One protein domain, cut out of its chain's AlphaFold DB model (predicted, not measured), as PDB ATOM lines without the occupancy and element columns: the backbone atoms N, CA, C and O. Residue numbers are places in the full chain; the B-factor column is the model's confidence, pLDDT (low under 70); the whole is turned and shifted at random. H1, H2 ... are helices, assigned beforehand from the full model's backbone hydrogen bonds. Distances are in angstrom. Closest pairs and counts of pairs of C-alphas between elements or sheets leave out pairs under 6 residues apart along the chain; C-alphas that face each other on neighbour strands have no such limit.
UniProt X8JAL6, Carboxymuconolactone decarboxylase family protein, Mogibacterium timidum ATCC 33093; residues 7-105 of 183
ATOM      1  N   ALA A   7      52.166  16.853 -24.882       84.50
ATOM      2  CA  ALA A   7      52.613  17.047 -23.506       84.50
ATOM      3  C   ALA A   7      54.068  16.609 -23.269       84.50
ATOM      4  O   ALA A   7      54.740  17.189 -22.413       84.50
ATOM      5  N   GLY A   8      54.569  15.610 -24.008       85.19
ATOM      6  CA  GLY A   8      55.956  15.168 -23.919       85.19
ATOM      7  C   GLY A   8      56.908  16.283 -24.328       85.19
ATOM      8  O   GLY A   8      57.777  16.673 -23.545       85.19
ATOM      9  N   ARG A   9      56.724  16.851 -25.522       88.25
ATOM     10  CA  ARG A   9      57.561  17.956 -26.016       88.25
ATOM     11  C   ARG A   9      57.424  19.225 -25.194       88.25
ATOM     12  O   ARG A   9      58.438  19.855 -24.907       88.25
ATOM     13  N   GLU A  10      56.215  19.564 -24.761       90.50
ATOM     14  CA  GLU A  10      55.969  20.765 -23.955       90.50
ATOM     15  C   GLU A  10      56.654  20.710 -22.585       90.50
ATOM     16  O   GLU A  10      57.183  21.717 -22.119       90.50
ATOM     17  N   ARG A  11      56.666  19.541 -21.932       90.12
ATOM     18  CA  ARG A  11      57.173  19.412 -20.555       90.12
ATOM     19  C   ARG A  11      58.611  18.919 -20.476       90.12
ATOM     20  O   ARG A  11      59.319  19.261 -19.534       90.12
ATOM     21  N   LEU A  12      59.035  18.090 -21.428       91.56
ATOM     22  CA  LEU A  12      60.306  17.363 -21.375       91.56
ATOM     23  C   LEU A  12      61.213  17.651 -22.573       91.56
ATOM     24  O   LEU A  12      62.311  17.102 -22.626       91.56
ATOM     25  N   GLY A  13      60.816  18.520 -23.507       86.06
ATOM     26  CA  GLY A  13      61.583  18.796 -24.724       86.06
ATOM     27  C   GLY A  13      63.024  19.246 -24.466       86.06
ATOM     28  O   GLY A  13      63.926  18.840 -25.191       86.06
ATOM     29  N   THR A  14      63.269  20.024 -23.408       93.69
ATOM     30  CA  THR A  14      64.629  20.453 -23.037       93.69
ATOM     31  C   THR A  14      65.385  19.395 -22.234       93.69
ATOM     32  O   THR A  14      66.570  19.182 -22.467       93.69
ATOM     33  N   LEU A  15      64.717  18.730 -21.286       94.94
ATOM     34  CA  LEU A  15      65.357  17.785 -20.363       94.94
ATOM     35  C   LEU A  15      65.666  16.434 -21.027       94.94
ATOM     36  O   LEU A  15      66.734  15.866 -20.822       94.94
ATOM     37  N   ALA A  16      64.712  15.907 -21.790       94.81
ATOM     38  CA  ALA A  16      64.754  14.576 -22.380       94.81
ATOM     39  C   ALA A  16      64.070  14.577 -23.764       94.81
ATOM     40  O   ALA A  16      63.028  13.938 -23.942       94.81
ATOM     41  N   PRO A  17      64.647  15.264 -24.771       93.94
ATOM     42  CA  PRO A  17      64.024  15.470 -26.082       93.94
ATOM     43  C   PRO A  17      63.628  14.168 -26.781       93.94
ATOM     44  O   PRO A  17      62.554  14.086 -27.373       93.94
ATOM     45  N   LYS A  18      64.457  13.119 -26.678       95.44
ATOM     46  CA  LYS A  18      64.130  11.832 -27.302       95.44
ATOM     47  C   LYS A  18      62.956  11.137 -26.616       95.44
ATOM     48  O   LYS A  18      62.120  10.549 -27.287       95.44
ATOM     49  N   PHE A  19      62.868  11.221 -25.290       94.25
ATOM     50  CA  PHE A  19      61.727  10.667 -24.563       94.25
ATOM     51  C   PHE A  19      60.439  11.425 -24.902       94.25
ATOM     52  O   PHE A  19      59.411  10.804 -25.145       94.25
ATOM     53  N   ALA A  20      60.512  12.756 -24.986       92.81
ATOM     54  CA  ALA A  20      59.404  13.599 -25.417       92.81
ATOM     55  C   ALA A  20      58.887  13.230 -26.820       92.81
ATOM     56  O   ALA A  20      57.681  13.101 -27.015       92.81
ATOM     57  N   GLU A  21      59.796  13.017 -27.776       93.19
ATOM     58  CA  GLU A  21      59.469  12.547 -29.127       93.19
ATOM     59  C   GLU A  21      58.774  11.178 -29.102       93.19
ATOM     60  O   GLU A  21      57.696  11.035 -29.668       93.19
ATOM     61  N   LEU A  22      59.348  10.189 -28.404       93.44
ATOM     62  CA  LEU A  22      58.775   8.840 -28.315       93.44
ATOM     63  C   LEU A  22      57.401   8.831 -27.633       93.44
ATOM     64  O   LEU A  22      56.521   8.071 -28.031       93.44
ATOM     65  N   ASN A  23      57.201   9.674 -26.619       91.12
ATOM     66  CA  ASN A  23      55.913   9.818 -25.953       91.12
ATOM     67  C   ASN A  23      54.840  10.325 -26.926       91.12
ATOM     68  O   ASN A  23      53.771   9.735 -27.048       91.12
ATOM     69  N   ASP A  24      55.122  11.416 -27.624       90.50
ATOM     70  CA  ASP A  24      54.117  12.085 -28.443       90.50
ATOM     71  C   ASP A  24      53.876  11.349 -29.770       90.50
ATOM     72  O   ASP A  24      52.725  11.152 -30.161       90.50
ATOM     73  N   ASP A  25      54.942  10.908 -30.444       90.31
ATOM     74  CA  ASP A  25      54.842  10.336 -31.789       90.31
ATOM     75  C   ASP A  25      54.564   8.836 -31.753       90.31
ATOM     76  O   ASP A  25      53.662   8.371 -32.440       90.31
ATOM     77  N   VAL A  26      55.287   8.076 -30.929       91.88
ATOM     78  CA  VAL A  26      55.171   6.609 -30.936       91.88
ATOM     79  C   VAL A  26      54.057   6.149 -30.003       91.88
ATOM     80  O   VAL A  26      53.130   5.465 -30.430       91.88
ATOM     81  N   LEU A  27      54.100   6.530 -28.723       90.38
ATOM     82  CA  LEU A  27      53.086   6.076 -27.769       90.38
ATOM     83  C   LEU A  27      51.702   6.609 -28.160       90.38
ATOM     84  O   LEU A  27      50.799   5.820 -28.434       90.38
ATOM     85  N   PHE A  28      51.524   7.929 -28.212       88.94
ATOM     86  CA  PHE A  28      50.209   8.493 -28.516       88.94
ATOM     87  C   PHE A  28      49.907   8.570 -30.017       88.94
ATOM     88  O   PHE A  28      48.778   8.292 -30.418       88.94
ATOM     89  N   GLY A  29      50.895   8.919 -30.843       87.38
ATOM     90  CA  GLY A  29      50.710   9.063 -32.288       87.38
ATOM     91  C   GLY A  29      50.532   7.745 -33.047       87.38
ATOM     92  O   GLY A  29      49.806   7.738 -34.041       87.38
ATOM     93  N   GLU A  30      51.095   6.630 -32.567       88.81
ATOM     94  CA  GLU A  30      50.973   5.316 -33.219       88.81
ATOM     95  C   GLU A  30      50.218   4.286 -32.368       88.81
ATOM     96  O   GLU A  30      49.267   3.677 -32.844       88.81
ATOM     97  N   VAL A  31      50.604   4.046 -31.111       92.06
ATOM     98  CA  VAL A  31      50.002   2.940 -30.336       92.06
ATOM     99  C   VAL A  31      48.565   3.250 -29.921       92.06
ATOM    100  O   VAL A  31      47.683   2.405 -30.093       92.06
ATOM    101  N   TRP A  32      48.311   4.445 -29.383       92.75
ATOM    102  CA  TRP A  32      46.961   4.855 -28.976       92.75
ATOM    103  C   TRP A  32      46.044   5.173 -30.159       92.75
ATOM    104  O   TRP A  32      44.834   5.042 -30.016       92.75
ATOM    105  N   SER A  33      46.599   5.528 -31.321       88.56
ATOM    106  CA  SER A  33      45.819   5.857 -32.521       88.56
ATOM    107  C   SER A  33      45.296   4.633 -33.282       88.56
ATOM    108  O   SER A  33      44.450   4.780 -34.164       88.56
ATOM    109  N   ARG A  34      45.741   3.415 -32.932       91.06
ATOM    110  CA  ARG A  34      45.256   2.136 -33.494       91.06
ATOM    111  C   ARG A  34      43.864   1.756 -32.971       91.06
ATOM    112  O   ARG A  34      43.675   0.678 -32.403       91.06
ATOM    113  N   GLU A  35      42.894   2.644 -33.138       88.06
ATOM    114  CA  GLU A  35      41.532   2.479 -32.621       88.06
ATOM    115  C   GLU A  35      40.710   1.417 -33.367       88.06
ATOM    116  O   GLU A  35      39.750   0.906 -32.799       88.06
ATOM    117  N   GLU A  36      41.110   1.031 -34.586       88.12
ATOM    118  CA  GLU A  36      40.447  -0.033 -35.363       88.12
ATOM    119  C   GLU A  36      40.493  -1.403 -34.661       88.12
ATOM    120  O   GLU A  36      39.544  -2.173 -34.753       88.12
ATOM    121  N   GLU A  37      41.572  -1.689 -33.926       89.19
ATOM    122  CA  GLU A  37      41.790  -2.983 -33.255       89.19
ATOM    123  C   GLU A  37      41.298  -2.990 -31.803       89.19
ATOM    124  O   GLU A  37      40.805  -3.991 -31.290       89.19
ATOM    125  N   LEU A  38      41.488  -1.867 -31.105       92.94
ATOM    126  CA  LEU A  38      41.058  -1.675 -29.724       92.94
ATOM    127  C   LEU A  38      40.786  -0.189 -29.521       92.94
ATOM    128  O   LEU A  38      41.697   0.634 -29.653       92.94
ATOM    129  N   ASN A  39      39.538   0.146 -29.211       92.62
ATOM    130  CA  ASN A  39      39.111   1.534 -29.077       92.62
ATOM    131  C   ASN A  39      39.783   2.228 -27.871       92.62
ATOM    132  O   ASN A  39      40.329   1.593 -26.961       92.62
ATOM    133  N   ALA A  40      39.725   3.558 -27.850       92.56
ATOM    134  CA  ALA A  40      40.367   4.376 -26.824       92.56
ATOM    135  C   ALA A  40      39.830   4.123 -25.399       92.56
ATOM    136  O   ALA A  40      40.587   4.229 -24.428       92.56
ATOM    137  N   ARG A  41      38.547   3.757 -25.260       94.62
ATOM    138  CA  ARG A  41      37.921   3.432 -23.970       94.62
ATOM    139  C   ARG A  41      38.529   2.166 -23.373       94.62
ATOM    140  O   ARG A  41      38.985   2.183 -22.231       94.62
ATOM    141  N   ASP A  42      38.617   1.097 -24.153       96.06
ATOM    142  CA  ASP A  42      39.150  -0.184 -23.690       96.06
ATOM    143  C   ASP A  42      40.666  -0.101 -23.457       96.06
ATOM    144  O   ASP A  42      41.171  -0.630 -22.465       96.06
ATOM    145  N   ARG A  43      41.398   0.665 -24.284       97.06
ATOM    146  CA  ARG A  43      42.815   1.006 -24.040       97.06
ATOM    147  C   ARG A  43      43.023   1.733 -22.713       97.06
ATOM    148  O   ARG A  43      43.950   1.403 -21.967       97.06
ATOM    149  N   SER A  44      42.165   2.700 -22.392       97.81
ATOM    150  CA  SER A  44      42.195   3.373 -21.090       97.81
ATOM    151  C   SER A  44      41.938   2.393 -19.953       97.81
ATOM    152  O   SER A  44      42.679   2.410 -18.973       97.81
ATOM    153  N   MET A  45      40.968   1.492 -20.105       98.12
ATOM    154  CA  MET A  45      40.627   0.502 -19.084       98.12
ATOM    155  C   MET A  45      41.806  -0.419 -18.747       98.12
ATOM    156  O   MET A  45      42.173  -0.547 -17.576       98.12
ATOM    157  N   ILE A  46      42.462  -0.997 -19.760       97.94
ATOM    158  CA  ILE A  46      43.628  -1.870 -19.546       97.94
ATOM    159  C   ILE A  46      44.828  -1.100 -18.982       97.94
ATOM    160  O   ILE A  46      45.578  -1.631 -18.166       97.94
ATOM    161  N   THR A  47      44.995   0.169 -19.367       98.25
ATOM    162  CA  THR A  47      46.090   1.008 -18.870       98.25
ATOM    163  C   THR A  47      45.880   1.368 -17.399       98.25
ATOM    164  O   THR A  47      46.811   1.253 -16.604       98.25
ATOM    165  N   ILE A  48      44.653   1.729 -17.008       98.56
ATOM    166  CA  ILE A  48      44.261   1.955 -15.608       98.56
ATOM    167  C   ILE A  48      44.530   0.693 -14.781       98.56
ATOM    168  O   ILE A  48      45.188   0.774 -13.744       98.56
ATOM    169  N   ALA A  49      44.097  -0.477 -15.265       98.56
ATOM    170  CA  ALA A  49      44.327  -1.753 -14.594       98.56
ATOM    171  C   ALA A  49      45.824  -2.052 -14.401       98.56
ATOM    172  O   ALA A  49      46.247  -2.439 -13.307       98.56
ATOM    173  N   ALA A  50      46.648  -1.830 -15.430       98.56
ATOM    174  CA  ALA A  50      48.093  -2.045 -15.364       98.56
ATOM    175  C   ALA A  50      48.782  -1.090 -14.373       98.56
ATOM    176  O   ALA A  50      49.582  -1.525 -13.542       98.56
ATOM    177  N   LEU A  51      48.441   0.202 -14.412       98.56
ATOM    178  CA  LEU A  51      49.008   1.218 -13.520       98.56
ATOM    179  C   LEU A  51      48.608   0.989 -12.061       98.56
ATOM    180  O   LEU A  51      49.457   1.098 -11.173       98.56
ATOM    181  N   PHE A  52      47.349   0.615 -11.819       98.50
ATOM    182  CA  PHE A  52      46.879   0.185 -10.504       98.50
ATOM    183  C   PHE A  52      47.676  -1.022 -10.005       98.50
ATOM    184  O   PHE A  52      48.231  -0.994  -8.906       98.50
ATOM    185  N   SER A  53      47.795  -2.060 -10.837       98.12
ATOM    186  CA  SER A  53      48.510  -3.292 -10.496       98.12
ATOM    187  C   SER A  53      49.970  -3.022 -10.124       98.12
ATOM    188  O   SER A  53      50.493  -3.640  -9.193       98.12
ATOM    189  N   ALA A  54      50.612  -2.060 -10.790       98.06
ATOM    190  CA  ALA A  54      51.983  -1.636 -10.520       98.06
ATOM    191  C   ALA A  54      52.127  -0.635  -9.351       98.06
ATOM    192  O   ALA A  54      53.240  -0.419  -8.878       98.06
ATOM    193  N   GLY A  55      51.038  -0.029  -8.861       97.25
ATOM    194  CA  GLY A  55      51.083   1.015  -7.827       97.25
ATOM    195  C   GLY A  55      51.634   2.362  -8.321       97.25
ATOM    196  O   GLY A  55      52.198   3.125  -7.540       97.25
ATOM    197  N   LEU A  56      51.502   2.661  -9.618       98.00
ATOM    198  CA  LEU A  56      52.030   3.877 -10.252       98.00
ATOM    199  C   LEU A  56      51.013   5.028 -10.187       98.00
ATOM    200  O   LEU A  56      50.459   5.454 -11.200       98.00
ATOM    201  N   TYR A  57      50.743   5.524  -8.978       97.19
ATOM    202  CA  TYR A  57      49.628   6.443  -8.700       97.19
ATOM    203  C   TYR A  57      49.630   7.780  -9.473       97.19
ATOM    204  O   TYR A  57      48.556   8.189  -9.920       97.19
ATOM    205  N   PRO A  58      50.767   8.476  -9.697       96.00
ATOM    206  CA  PRO A  58      50.762   9.727 -10.466       96.00
ATOM    207  C   PRO A  58      50.304   9.533 -11.920       96.00
ATOM    208  O   PRO A  58      49.525  10.325 -12.460       96.00
ATOM    209  N   GLN A  59      50.758   8.450 -12.553       97.00
ATOM    210  CA  GLN A  59      50.331   8.065 -13.894       97.00
ATOM    211  C   GLN A  59      48.900   7.531 -13.871       97.00
ATOM    212  O   GLN A  59      48.116   7.896 -14.743       97.00
ATOM    213  N   LEU A  60      48.532   6.738 -12.858       98.25
ATOM    214  CA  LEU A  60      47.166   6.244 -12.680       98.25
ATOM    215  C   LEU A  60      46.170   7.404 -12.658       98.25
ATOM    216  O   LEU A  60      45.228   7.391 -13.438       98.25
ATOM    217  N   LYS A  61      46.420   8.447 -11.861       98.19
ATOM    218  CA  LYS A  61      45.584   9.655 -11.828       98.19
ATOM    219  C   LYS A  61      45.422  10.288 -13.211       98.19
ATOM    220  O   LYS A  61      44.313  10.628 -13.608       98.19
ATOM    221  N   SER A  62      46.517  10.407 -13.963       96.00
ATOM    222  CA  SER A  62      46.488  10.979 -15.315       96.00
ATOM    223  C   SER A  62      45.648  10.123 -16.276       96.00
ATOM    224  O   SER A  62      44.880  10.658 -17.073       96.00
ATOM    225  N   HIS A  63      45.729   8.795 -16.162       97.69
ATOM    226  CA  HIS A  63      44.936   7.865 -16.969       97.69
ATOM    227  C   HIS A  63      43.491   7.694 -16.487       97.69
ATOM    228  O   HIS A  63      42.639   7.343 -17.295       97.69
ATOM    229  N   LEU A  64      43.180   7.997 -15.225       98.12
ATOM    230  CA  LEU A  64      41.803   8.114 -14.745       98.12
ATOM    231  C   LEU A  64      41.097   9.310 -15.395       98.12
ATOM    232  O   LEU A  64      39.953   9.167 -15.818       98.12
ATOM    233  N   VAL A  65      41.782  10.454 -15.528       96.56
ATOM    234  CA  VAL A  65      41.258  11.631 -16.250       96.56
ATOM    235  C   VAL A  65      41.029  11.294 -17.724       96.56
ATOM    236  O   VAL A  65      39.938  11.515 -18.238       96.56
ATOM    237  N   LEU A  66      42.021  10.688 -18.383       94.69
ATOM    238  CA  LEU A  66      41.892  10.276 -19.784       94.69
ATOM    239  C   LEU A  66      40.792   9.216 -19.980       94.69
ATOM    240  O   LEU A  66      40.032   9.265 -20.940       94.69
ATOM    241  N   GLY A  67      40.672   8.261 -19.055       95.94
ATOM    242  CA  GLY A  67      39.604   7.261 -19.054       95.94
ATOM    243  C   GLY A  67      38.216   7.889 -18.967       95.94
ATOM    244  O   GLY A  67      37.333   7.499 -19.726       95.94
ATOM    245  N   LYS A  68      38.048   8.909 -18.118       93.75
ATOM    246  CA  LYS A  68      36.812   9.692 -18.008       93.75
ATOM    247  C   LYS A  68      36.462  10.392 -19.324       93.75
ATOM    248  O   LYS A  68      35.312  10.340 -19.748       93.75
ATOM    249  N   GLU A  69      37.441  10.998 -19.998       90.81
ATOM    250  CA  GLU A  69      37.249  11.612 -21.324       90.81
ATOM    251  C   GLU A  69      36.855  10.581 -22.395       90.81
ATOM    252  O   GLU A  69      36.048  10.882 -23.273       90.81
ATOM    253  N   HIS A  70      37.360   9.348 -22.295       91.94
ATOM    254  CA  HIS A  70      36.984   8.227 -23.166       91.94
ATOM    255  C   HIS A  70      35.686   7.512 -22.736       91.94
ATOM    256  O   HIS A  70      35.339   6.476 -23.305       91.94
ATOM    257  N   GLY A  71      34.959   8.043 -21.747       86.81
ATOM    258  CA  GLY A  71      33.645   7.542 -21.338       86.81
ATOM    259  C   GLY A  71      33.660   6.391 -20.329       86.81
ATOM    260  O   GLY A  71      32.641   5.721 -20.185       86.81
ATOM    261  N   ILE A  72      34.773   6.142 -19.631       93.06
ATOM    262  CA  ILE A  72      34.773   5.249 -18.462       93.06
ATOM    263  C   ILE A  72      34.111   5.986 -17.295       93.06
ATOM    264  O   ILE A  72      34.481   7.109 -16.952       93.06
ATOM    265  N   THR A  73      33.115   5.356 -16.689       91.38
ATOM    266  CA  THR A  73      32.336   5.916 -15.580       91.38
ATOM    267  C   THR A  73      33.028   5.711 -14.228       91.38
ATOM    268  O   THR A  73      33.891   4.845 -14.066       91.38
ATOM    269  N   LYS A  74      32.624   6.494 -13.216       90.00
ATOM    270  CA  LYS A  74      33.130   6.342 -11.842       90.00
ATOM    271  C   LYS A  74      32.868   4.931 -11.305       90.00
ATOM    272  O   LYS A  74      33.778   4.328 -10.744       90.00
ATOM    273  N   SER A  75      31.658   4.409 -11.512       88.88
ATOM    274  CA  SER A  75      31.265   3.062 -11.085       88.88
ATOM    275  C   SER A  75      32.129   1.984 -11.739       88.88
ATOM    276  O   SER A  75      32.624   1.108 -11.042       88.88
ATOM    277  N   GLU A  76      32.407   2.086 -13.041       94.81
ATOM    278  CA  GLU A  76      33.294   1.139 -13.729       94.81
ATOM    279  C   GLU A  76      34.719   1.153 -13.163       94.81
ATOM    280  O   GLU A  76      35.295   0.092 -12.937       94.81
ATOM    281  N   VAL A  77      35.296   2.328 -12.882       97.56
ATOM    282  CA  VAL A  77      36.630   2.404 -12.258       97.56
ATOM    283  C   VAL A  77      36.624   1.833 -10.840       97.56
ATOM    284  O   VAL A  77      37.564   1.129 -10.464       97.56
ATOM    285  N   VAL A  78      35.585   2.122 -10.054       96.69
ATOM    286  CA  VAL A  78      35.419   1.558  -8.707       96.69
ATOM    287  C   VAL A  78      35.372   0.033  -8.769       96.69
ATOM    288  O   VAL A  78      36.083  -0.616  -7.999       96.69
ATOM    289  N   GLU A  79      34.630  -0.546  -9.713       97.31
ATOM    290  CA  GLU A  79      34.568  -1.998  -9.915       97.31
ATOM    291  C   GLU A  79      35.910  -2.581 -10.374       97.31
ATOM    292  O   GLU A  79      36.357  -3.590  -9.833       97.31
ATOM    293  N   ILE A  80      36.623  -1.921 -11.295       97.94
ATOM    294  CA  ILE A  80      37.968  -2.347 -11.725       97.94
ATOM    295  C   ILE A  80      38.924  -2.413 -10.530       97.94
ATOM    296  O   ILE A  80      39.617  -3.414 -10.342       97.94
ATOM    297  N   VAL A  81      38.968  -1.361  -9.711       98.31
ATOM    298  CA  VAL A  81      39.859  -1.297  -8.545       98.31
ATOM    299  C   VAL A  81      39.450  -2.306  -7.478       98.31
ATOM    300  O   VAL A  81      40.321  -2.966  -6.912       98.31
ATOM    301  N   THR A  82      38.150  -2.477  -7.240       97.56
ATOM    302  CA  THR A  82      37.616  -3.457  -6.284       97.56
ATOM    303  C   THR A  82      37.963  -4.881  -6.705       97.56
ATOM    304  O   THR A  82      38.514  -5.638  -5.907       97.56
ATOM    305  N   GLN A  83      37.742  -5.226  -7.975       98.31
ATOM    306  CA  GLN A  83      38.107  -6.524  -8.538       98.31
ATOM    307  C   GLN A  83      39.616  -6.766  -8.427       98.31
ATOM    308  O   GLN A  83      40.053  -7.807  -7.936       98.31
ATOM    309  N   LEU A  84      40.440  -5.803  -8.848       98.25
ATOM    310  CA  LEU A  84      41.894  -5.951  -8.827       98.25
ATOM    311  C   LEU A  84      42.479  -5.927  -7.414       98.25
ATOM    312  O   LEU A  84      43.585  -6.422  -7.224       98.25
ATOM    313  N   ALA A  85      41.773  -5.423  -6.401       98.00
ATOM    314  CA  ALA A  85      42.236  -5.468  -5.017       98.00
ATOM    315  C   ALA A  85      42.500  -6.909  -4.540       98.00
ATOM    316  O   ALA A  85      43.463  -7.144  -3.803       98.00
ATOM    317  N   PHE A  86      41.714  -7.877  -5.027       98.00
ATOM    318  CA  PHE A  86      41.897  -9.305  -4.754       98.00
ATOM    319  C   PHE A  86      43.164  -9.888  -5.396       98.00
ATOM    320  O   PHE A  86      43.769 -10.800  -4.838       98.00
ATOM    321  N   TYR A  87      43.589  -9.353  -6.543       98.06
ATOM    322  CA  TYR A  87      44.722  -9.880  -7.317       98.06
ATOM    323  C   TYR A  87      46.020  -9.100  -7.099       98.06
ATOM    324  O   TYR A  87      47.113  -9.646  -7.230       98.06
ATOM    325  N   CYS A  88      45.916  -7.813  -6.779       97.56
ATOM    326  CA  CYS A  88      47.036  -6.875  -6.766       97.56
ATOM    327  C   CYS A  88      47.301  -6.264  -5.384       97.56
ATOM    328  O   CYS A  88      48.345  -5.624  -5.208       97.56
ATOM    329  N   GLY A  89      46.399  -6.489  -4.420       95.12
ATOM    330  CA  GLY A  89      46.553  -6.147  -3.009       95.12
ATOM    331  C   GLY A  89      45.651  -5.005  -2.536       95.12
ATOM    332  O   GLY A  89      45.618  -3.919  -3.117       95.12
ATOM    333  N   TRP A  90      45.003  -5.225  -1.389       96.75
ATOM    334  CA  TRP A  90      44.115  -4.266  -0.718       96.75
ATOM    335  C   TRP A  90      44.734  -2.878  -0.448       96.75
ATOM    336  O   TRP A  90      44.049  -1.877  -0.662       96.75
ATOM    337  N   PRO A  91      46.020  -2.748  -0.046       97.94
ATOM    338  CA  PRO A  91      46.631  -1.434   0.191       97.94
ATOM    339  C   PRO A  91      46.646  -0.520  -1.045       97.94
ATOM    340  O   PRO A  91      46.531   0.703  -0.915       97.94
ATOM    341  N   LYS A  92      46.741  -1.095  -2.254       98.00
ATOM    342  CA  LYS A  92      46.720  -0.316  -3.500       98.00
ATOM    343  C   LYS A  92      45.333   0.257  -3.769       98.00
ATOM    344  O   LYS A  92      45.225   1.407  -4.191       98.00
ATOM    345  N   ALA A  93      44.285  -0.513  -3.466       97.38
ATOM    346  CA  ALA A  93      42.894  -0.071  -3.561       97.38
ATOM    347  C   ALA A  93      42.615   1.100  -2.613       97.38
ATOM    348  O   ALA A  93      42.187   2.157  -3.070       97.38
ATOM    349  N   TRP A  94      42.985   0.970  -1.333       95.88
ATOM    350  CA  TRP A  94      42.883   2.061  -0.352       95.88
ATOM    351  C   TRP A  94      43.589   3.345  -0.793       95.88
ATOM    352  O   TRP A  94      43.076   4.435  -0.568       95.88
ATOM    353  N   SER A  95      44.740   3.220  -1.456       96.88
ATOM    354  CA  SER A  95      45.477   4.377  -1.980       96.88
ATOM    355  C   SER A  95      44.832   4.985  -3.230       96.88
ATOM    356  O   SER A  95      45.063   6.150  -3.537       96.88
ATOM    357  N   THR A  96      44.034   4.208  -3.964       97.88
ATOM    358  CA  THR A  96      43.466   4.608  -5.255       97.88
ATOM    359  C   THR A  96      42.078   5.231  -5.118       97.88
ATOM    360  O   THR A  96      41.780   6.163  -5.859       97.88
ATOM    361  N   PHE A  97      41.240   4.793  -4.171       96.06
ATOM    362  CA  PHE A  97      39.888   5.351  -4.004       96.06
ATOM    363  C   PHE A  97      39.850   6.880  -3.816       96.06
ATOM    364  O   PHE A  97      39.086   7.520  -4.540       96.06
ATOM    365  N   PRO A  98      40.713   7.509  -2.992       95.50
ATOM    366  CA  PRO A  98      40.749   8.971  -2.894       95.50
ATOM    367  C   PRO A  98      41.121   9.658  -4.218       95.50
ATOM    368  O   PRO A  98      40.646  10.748  -4.520       95.50
ATOM    369  N   ILE A  99      41.952   9.012  -5.044       97.38
ATOM    370  CA  ILE A  99      42.336   9.521  -6.370       97.38
ATOM    371  C   ILE A  99      41.141   9.450  -7.330       97.38
ATOM    372  O   ILE A  99      40.939  10.361  -8.135       97.38
ATOM    373  N   ILE A 100      40.332   8.388  -7.245       96.12
ATOM    374  CA  ILE A 100      39.083   8.271  -8.010       96.12
ATOM    375  C   ILE A 100      38.131   9.400  -7.614       96.12
ATOM    376  O   ILE A 100      37.601  10.071  -8.496       96.12
ATOM    377  N   GLU A 101      37.935   9.642  -6.316       90.06
ATOM    378  CA  GLU A 101      37.095  10.745  -5.834       90.06
ATOM    379  C   GLU A 101      37.596  12.105  -6.319       90.06
ATOM    380  O   GLU A 101      36.798  12.923  -6.765       90.06
ATOM    381  N   GLU A 102      38.908  12.335  -6.323       92.88
ATOM    382  CA  GLU A 102      39.478  13.582  -6.831       92.88
ATOM    383  C   GLU A 102      39.182  13.799  -8.329       92.88
ATOM    384  O   GLU A 102      38.869  14.909  -8.754       92.88
ATOM    385  N   VAL A 103      39.267  12.745  -9.148       94.69
ATOM    386  CA  VAL A 103      39.096  12.837 -10.612       94.69
ATOM    387  C   VAL A 103      37.624  12.859 -11.035       94.69
ATOM    388  O   VAL A 103      37.225  13.574 -11.965       94.69
ATOM    389  N   TYR A 104      36.798  12.042 -10.389       88.88
ATOM    390  CA  TYR A 104      35.389  11.886 -10.740       88.88
ATOM    391  C   TYR A 104      34.474  12.809  -9.933       88.88
ATOM    392  O   TYR A 104      33.366  13.079 -10.390       88.88
ATOM    393  N   GLY A 105      34.957  13.355  -8.817       81.06
ATOM    394  CA  GLY A 105      34.177  14.104  -7.843       81.06
ATOM    395  C   GLY A 105      33.518  13.190  -6.809       81.06
ATOM    396  O   GLY A 105      33.372  11.974  -7.002       81.06
TER     397      GLY A 105
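What this domain is: This is residues 7 to 105 of the 183 residues of the protein "Carboxymuconolactone decarboxylase family protein" of Mogibacterium timidum ATCC 33093 (UniProt X8JAL6). Two lobes are joined by residues 32 to 39: a small helical hairpin, H1 and H2, and a four-helix bundle, H3 to H6, which runs up and down, each helix against the one before it. The bundle is made of two helical hairpins, H3 with H4 and H5 with H6, one packed on the other at a steep tilt. The 99 printed residues hold six named helices, H1 to H6 along the chain, and no named strand; the class is all helix. The whole is compact, with a radius of gyration of the C-alphas of 14.5 A and spans of 38 by 32 by 26 A.

How they stand to each other: H1, residues 7 to 12, and H2, residues 17 to 31, form a hairpin and touch, with C-alphas of Gly 8 and Ala 20 closest at 4.1 A. Both are apart from H3, residues 40 to 54. H3 and H4, residues 57 to 69, touch at a shallow tilt of 18 degrees, opposite ways, closest at the C-alphas of Ser 44 and Gly 67, 5.1 A. H5, residues 74 to 88, touches residues 49 to 53 of H3, closest at the C-alphas of Cys 88 and Ser 53, 5.4 A. H6, residues 90 to 104, touches H5, with C-alphas of Ala 93 and Ala 85 closest at 5.6 A. H6 also touches H4 at a steep tilt of 44 degrees, with C-alphas of Val 103 and Val 65 closest at 6.2 A. Every O i to N i+4 pair is within hydrogen-bond range in H1, H3 and H4; in H2, H5 and H6 it is 9 of 11 each.

Where its parts are: H1 begins at C-alpha 7, (52.613, 17.047, -23.506), and H6 ends at C-alpha 104, (35.389, 11.886, -10.740). H3 and H6 are each 20.9 A long, H5 19.8 A, H2 19.3 A, H4 18.4 A and H1 8.0 A.

The domain as a whole: The C-alphas farthest apart, those of Thr 14 and Phe 86, are 41.7 A apart. The printed part has no cut, no link is long, and no printed residue is under 70 in pLDDT.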